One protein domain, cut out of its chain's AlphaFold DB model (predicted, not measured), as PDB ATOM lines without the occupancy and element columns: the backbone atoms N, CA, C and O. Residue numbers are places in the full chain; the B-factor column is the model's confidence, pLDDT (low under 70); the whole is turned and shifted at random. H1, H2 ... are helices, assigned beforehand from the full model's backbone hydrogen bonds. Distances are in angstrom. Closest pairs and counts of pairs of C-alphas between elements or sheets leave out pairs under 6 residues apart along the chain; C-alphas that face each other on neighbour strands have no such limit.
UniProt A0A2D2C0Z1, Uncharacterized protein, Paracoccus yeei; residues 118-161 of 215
ATOM      1  N   SER A 118      11.949 -13.394  38.150       93.94
ATOM      2  CA  SER A 118      12.915 -13.209  39.234       93.94
ATOM      3  C   SER A 118      14.317 -13.599  38.772       93.94
ATOM      4  O   SER A 118      14.478 -14.250  37.736       93.94
ATOM      5  N   GLN A 119      15.339 -13.201  39.530       92.88
ATOM      6  CA  GLN A 119      16.704 -13.657  39.290       92.88
ATOM      7  C   GLN A 119      16.870 -15.138  39.675       92.88
ATOM      8  O   GLN A 119      16.436 -15.569  40.745       92.88
ATOM      9  N   MET A 120      17.541 -15.917  38.821       92.50
ATOM     10  CA  MET A 120      17.873 -17.313  39.117       92.50
ATOM     11  C   MET A 120      18.849 -17.407  40.308       92.50
ATOM     12  O   MET A 120      19.905 -16.759  40.277       92.50
ATOM     13  N   PRO A 121      18.556 -18.232  41.332       91.38
ATOM     14  CA  PRO A 121      19.446 -18.417  42.475       91.38
ATOM     15  C   PRO A 121      20.850 -18.882  42.065       91.38
ATOM     16  O   PRO A 121      21.002 -19.742  41.201       91.38
ATOM     17  N   GLY A 122      21.887 -18.311  42.686       89.06
ATOM     18  CA  GLY A 122      23.291 -18.691  42.459       89.06
ATOM     19  C   GLY A 122      23.919 -18.189  41.150       89.06
ATOM     20  O   GLY A 122      25.125 -18.319  40.975       89.06
ATOM     21  N   MET A 123      23.143 -17.574  40.252       88.00
ATOM     22  CA  MET A 123      23.625 -17.068  38.956       88.00
ATOM     23  C   MET A 123      23.691 -15.536  38.877       88.00
ATOM     24  O   MET A 123      23.991 -14.982  37.815       88.00
ATOM     25  N   GLY A 124      23.419 -14.849  39.989       87.62
ATOM     26  CA  GLY A 124      23.357 -13.396  40.047       87.62
ATOM     27  C   GLY A 124      24.724 -12.731  39.951       87.62
ATOM     28  O   GLY A 124      25.536 -12.826  40.868       87.62
ATOM     29  N   ARG A 125      24.964 -12.018  38.847       93.00
ATOM     30  CA  ARG A 125      26.151 -11.182  38.635       93.00
ATOM     31  C   ARG A 125      25.783  -9.926  37.849       93.00
ATOM     32  O   ARG A 125      24.912  -9.972  36.982       93.00
ATOM     33  N   ALA A 126      26.458  -8.820  38.152       92.81
ATOM     34  CA  ALA A 126      26.165  -7.515  37.567       92.81
ATOM     35  C   ALA A 126      26.394  -7.458  36.046       92.81
ATOM     36  O   ALA A 126      25.579  -6.902  35.320       92.81
ATOM     37  N   ASP A 127      27.460  -8.091  35.558       92.69
ATOM     38  CA  ASP A 127      27.799  -8.180  34.133       92.69
ATOM     39  C   ASP A 127      26.726  -8.905  33.310       92.69
ATOM     40  O   ASP A 127      26.376  -8.471  32.208       92.69
ATOM     41  N   ARG A 128      26.154  -9.979  33.862       94.31
ATOM     42  CA  ARG A 128      25.038 -10.706  33.244       94.31
ATOM     43  C   ARG A 128      23.758  -9.881  33.250       94.31
ATOM     44  O   ARG A 128      23.062  -9.857  32.239       94.31
ATOM     45  N   THR A 129      23.469  -9.168  34.337       94.88
ATOM     46  CA  THR A 129      22.329  -8.240  34.393       94.88
ATOM     47  C   THR A 129      22.455  -7.144  33.333       94.88
ATOM     48  O   THR A 129      21.519  -6.922  32.568       94.88
ATOM     49  N   ASP A 130      23.634  -6.531  33.202       93.38
ATOM     50  CA  ASP A 130      23.907  -5.527  32.167       93.38
ATOM     51  C   ASP A 130      23.770  -6.125  30.750       93.38
ATOM     52  O   ASP A 130      23.352  -5.447  29.808       93.38
ATOM     53  N   ALA A 131      24.101  -7.407  30.562       94.06
ATOM     54  CA  ALA A 131      23.869  -8.109  29.299       94.06
ATOM     55  C   ALA A 131      22.374  -8.349  29.013       94.06
ATOM     56  O   ALA A 131      21.950  -8.175  27.872       94.06
ATOM     57  N   LEU A 132      21.571  -8.697  30.022       95.44
ATOM     58  CA  LEU A 132      20.119  -8.866  29.882       95.44
ATOM     59  C   LEU A 132      19.416  -7.548  29.533       95.44
ATOM     60  O   LEU A 132      18.533  -7.549  28.676       95.44
ATOM     61  N   ILE A 133      19.842  -6.431  30.135       94.44
ATOM     62  CA  ILE A 133      19.331  -5.090  29.805       94.44
ATOM     63  C   ILE A 133      19.669  -4.735  28.354       94.44
ATOM     64  O   ILE A 133      18.792  -4.368  27.578       94.44
ATOM     65  N   ARG A 134      20.930  -4.919  27.937       93.88
ATOM     66  CA  ARG A 134      21.352  -4.649  26.548       93.88
ATOM     67  C   ARG A 134      20.606  -5.489  25.510       93.88
ATOM     68  O   ARG A 134      20.405  -5.026  24.394       93.88
ATOM     69  N   ARG A 135      20.213  -6.715  25.864       93.06
ATOM     70  CA  ARG A 135      19.413  -7.607  25.007       93.06
ATOM     71  C   ARG A 135      17.915  -7.281  25.020       93.06
ATOM     72  O   ARG A 135      17.165  -7.920  24.294       93.06
ATOM     73  N   GLY A 136      17.477  -6.328  25.844       93.75
ATOM     74  CA  GLY A 136      16.069  -5.963  25.995       93.75
ATOM     75  C   GLY A 136      15.228  -7.009  26.731       93.75
ATOM     76  O   GLY A 136      14.004  -6.943  26.680       93.75
ATOM     77  N   VAL A 137      15.861  -7.976  27.408       94.44
ATOM     78  CA  VAL A 137      15.154  -8.944  28.267       94.44
ATOM     79  C   VAL A 137      14.638  -8.250  29.524       94.44
ATOM     80  O   VAL A 137      13.528  -8.518  29.974       94.44
ATOM     81  N   LEU A 138      15.458  -7.349  30.065       93.69
ATOM     82  CA  LEU A 138      15.081  -6.374  31.079       93.69
ATOM     83  C   LEU A 138      15.036  -5.008  30.394       93.69
ATOM     84  O   LEU A 138      15.921  -4.676  29.606       93.69
ATOM     85  N   ARG A 139      14.018  -4.207  30.688       91.25
ATOM     86  CA  ARG A 139      13.818  -2.878  30.111       91.25
ATOM     87  C   ARG A 139      14.904  -1.905  30.550       91.25
ATOM     88  O   ARG A 139      15.353  -1.102  29.738       91.25
ATOM     89  N   ASN A 140      15.271  -1.928  31.830       93.31
ATOM     90  CA  ASN A 140      16.253  -1.025  32.425       93.31
ATOM     91  C   ASN A 140      16.766  -1.539  33.783       93.31
ATOM     92  O   ASN A 140      16.334  -2.575  34.296       93.31
ATOM     93  N   GLU A 141      17.698  -0.792  34.371       94.19
ATOM     94  CA  GLU A 141      18.279  -1.062  35.686       94.19
ATOM     95  C   GLU A 141      17.224  -1.073  36.799       94.19
ATOM     96  O   GLU A 141      17.353  -1.834  37.759       94.19
ATOM     97  N   ARG A 142      16.163  -0.267  36.679       92.25
ATOM     98  CA  ARG A 142      15.108  -0.211  37.690       92.25
ATOM     99  C   ARG A 142      14.268  -1.486  37.737       92.25
ATOM    100  O   ARG A 142      14.124  -2.059  38.816       92.25
ATOM    101  N   GLU A 143      13.826  -1.980  36.582       92.25
ATOM    102  CA  GLU A 143      13.118  -3.262  36.484       92.25
ATOM    103  C   GLU A 143      14.004  -4.402  36.999       92.25
ATOM    104  O   GLU A 143      13.569  -5.237  37.796       92.25
ATOM    105  N   ALA A 144      15.281  -4.401  36.609       93.62
ATOM    106  CA  ALA A 144      16.251  -5.364  37.109       93.62
ATOM    107  C   ALA A 144      16.315  -5.340  38.650       93.62
ATOM    108  O   ALA A 144      16.241  -6.389  39.291       93.62
ATOM    109  N   ARG A 145      16.370  -4.151  39.267       93.25
ATOM    110  CA  ARG A 145      16.371  -4.009  40.730       93.25
ATOM    111  C   ARG A 145      15.081  -4.516  41.368       93.25
ATOM    112  O   ARG A 145      15.161  -5.202  42.388       93.25
ATOM    113  N   PHE A 146      13.927  -4.184  40.791       92.12
ATOM    114  CA  PHE A 146      12.616  -4.609  41.286       92.12
ATOM    115  C   PHE A 146      12.481  -6.136  41.311       92.12
ATOM    116  O   PHE A 146      12.012  -6.698  42.296       92.12
ATOM    117  N   HIS A 147      12.998  -6.815  40.285       92.25
ATOM    118  CA  HIS A 147      13.015  -8.279  40.203       92.25
ATOM    119  C   HIS A 147      14.196  -8.947  40.933       92.25
ATOM    120  O   HIS A 147      14.405 -10.158  40.807       92.25
ATOM    121  N   GLY A 148      14.960  -8.180  41.717       91.75
ATOM    122  CA  GLY A 148      16.016  -8.699  42.587       91.75
ATOM    123  C   GLY A 148      17.339  -9.002  41.886       91.75
ATOM    124  O   GLY A 148      18.161  -9.716  42.452       91.75
ATOM    125  N   PHE A 149      17.574  -8.475  40.683       95.44
ATOM    126  CA  PHE A 149      18.859  -8.634  40.009       95.44
ATOM    127  C   PHE A 149      19.956  -7.788  40.662       95.44
ATOM    128  O   PHE A 149      19.732  -6.686  41.172       95.44
ATOM    129  N   VAL A 150      21.177  -8.316  40.604       94.00
ATOM    130  CA  VAL A 150      22.396  -7.629  41.037       94.00
ATOM    131  C   VAL A 150      22.773  -6.590  39.987       94.00
ATOM    132  O   VAL A 150      22.904  -6.931  38.813       94.00
ATOM    133  N   LEU A 151      22.978  -5.345  40.410       94.19
ATOM    134  CA  LEU A 151      23.385  -4.235  39.550       94.19
ATOM    135  C   LEU A 151      24.854  -3.873  39.766       94.19
ATOM    136  O   LEU A 151      25.382  -4.007  40.872       94.19
ATOM    137  N   SER A 152      25.506  -3.382  38.713       92.19
ATOM    138  CA  SER A 152      26.830  -2.766  38.826       92.19
ATOM    139  C   SER A 152      26.729  -1.395  39.518       92.19
ATOM    140  O   SER A 152      25.670  -0.765  39.478       92.19
ATOM    141  N   PRO A 153      27.813  -0.873  40.123       92.12
ATOM    142  CA  PRO A 153      27.803   0.472  40.706       92.12
ATOM    143  C   PRO A 153      27.381   1.557  39.703       92.12
ATOM    144  O   PRO A 153      26.595   2.438  40.031       92.12
ATOM    145  N   ALA A 154      27.823   1.447  38.447       89.69
ATOM    146  CA  ALA A 154      27.418   2.367  37.386       89.69
ATOM    147  C   ALA A 154      25.922   2.250  37.036       89.69
ATOM    148  O   ALA A 154      25.271   3.257  36.770       89.69
ATOM    149  N   ALA A 155      25.367   1.033  37.044       88.94
ATOM    150  CA  ALA A 155      23.936   0.802  36.855       88.94
ATOM    151  C   ALA A 155      23.098   1.359  38.021       88.94
ATOM    152  O   ALA A 155      22.030   1.926  37.801       88.94
ATOM    153  N   MET A 156      23.605   1.265  39.253       90.00
ATOM    154  CA  MET A 156      22.968   1.853  40.437       90.00
ATOM    155  C   MET A 156      22.882   3.382  40.368       90.00
ATOM    156  O   MET A 156      21.890   3.947  40.820       90.00
ATOM    157  N   GLU A 157      23.876   4.055  39.786       89.62
ATOM    158  CA  GLU A 157      23.804   5.505  39.566       89.62
ATOM    159  C   GLU A 157      22.714   5.866  38.550       89.62
ATOM    160  O   GLU A 157      21.875   6.716  38.836       89.62
ATOM    161  N   ARG A 158      22.635   5.144  37.422       87.56
ATOM    162  CA  ARG A 158      21.590   5.363  36.401       87.56
ATOM    163  C   ARG A 158      20.173   5.099  36.902       87.56
ATOM    164  O   ARG A 158      19.223   5.633  36.339       87.56
ATOM    165  N   LEU A 159      20.015   4.280  37.941       89.62
ATOM    166  CA  LEU A 159      18.715   3.981  38.538       89.62
ATOM    167  C   LEU A 159      18.072   5.216  39.191       89.62
ATOM    168  O   LEU A 159      16.845   5.305  39.211       89.62
ATOM    169  N   LYS A 160      18.871   6.166  39.704       84.94
ATOM    170  CA  LYS A 160      18.373   7.355  40.426       84.94
ATOM    171  C   LYS A 160      17.521   8.270  39.546       84.94
ATOM    172  O   LYS A 160      16.559   8.852  40.039       84.94
ATOM    173  N   ASP A 161      17.840   8.334  38.258       85.94
ATOM    174  CA  ASP A 161      17.183   9.224  37.295       85.94
ATOM    175  C   ASP A 161      15.963   8.584  36.612       85.94
ATOM    176  O   ASP A 161      15.262   9.226  35.832       85.94
TER     177      ASP A 161
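Overview. This is residues 118 to 161 of the 215 residues of an uncharacterized protein of Paracoccus yeei (UniProt A0A2D2C0Z1). Three short helices make a small cluster, their centres forming a triangle, with H2 packed on both H1 and H3 at large angles. The lead stretch, residues 118 to 125, makes a loop at one end of the longest axis, and the last residues after H3 lie at the other end. The printed part has 44 residues with three named helices in the order H1, H2, H3 and no named strand; the class is all helix. It is compact, with a radius of gyration of the C-alphas of 9.3 A, and it is only just elongated, spanning 28 by 19 by 17 A.

Along the chain. Start at C-alpha 118, at (12.915, -13.209, 39.234), and go along residues 118 to 125, which hold no named element. Find C-alpha 126 at (26.165, -7.515, 37.567); here H1 begins, residues 126 to 134, and it runs 12.4 A from first to last C-alpha. After six residues you reach H2, residues 141 to 146, which is 8.7 A long. Six more residues lead to H3, residues 153 to 159, which is 10.0 A long and ends at C-alpha 159, at (18.715, 3.981, 38.538).

Arrangement. Look first at Ile 133 and Glu 141, whose C-alphas, 7.2 A apart, are the closest of H1 and H2. These two helices touch and run opposite ways at a steep tilt of 69.9 degrees, only just short of about perpendicular. Next find Arg 142 and Leu 159, whose C-alphas, 5.6 A apart, are the closest of H2 and H3. H2 and H3 touch, and their lines are about perpendicular, at 82 degrees. H1 and H3 are close but not clearly touching: their closest C-alphas, those of Asp 130 and Ala 155, are 7.9 A apart. They run the same way at a steep tilt of 40 degrees. In H1, H2 and H3 every pair of O i and N i+4 is within hydrogen-bond range.

Size, cuts and confidence. The two C-alphas farthest apart are those of Gly 122 and Asp 161, at 29.0 A. From the first printed C-alpha, that of Ser 118, to the last, that of Asp 161, you cross 22.9 A. The printed part has no cut. The links from H1 to H2 and from H2 to H3 are both short, with 6 residues each, and there is no long link. The mean pLDDT of the printed part is 92.0, and no printed residue is under 70.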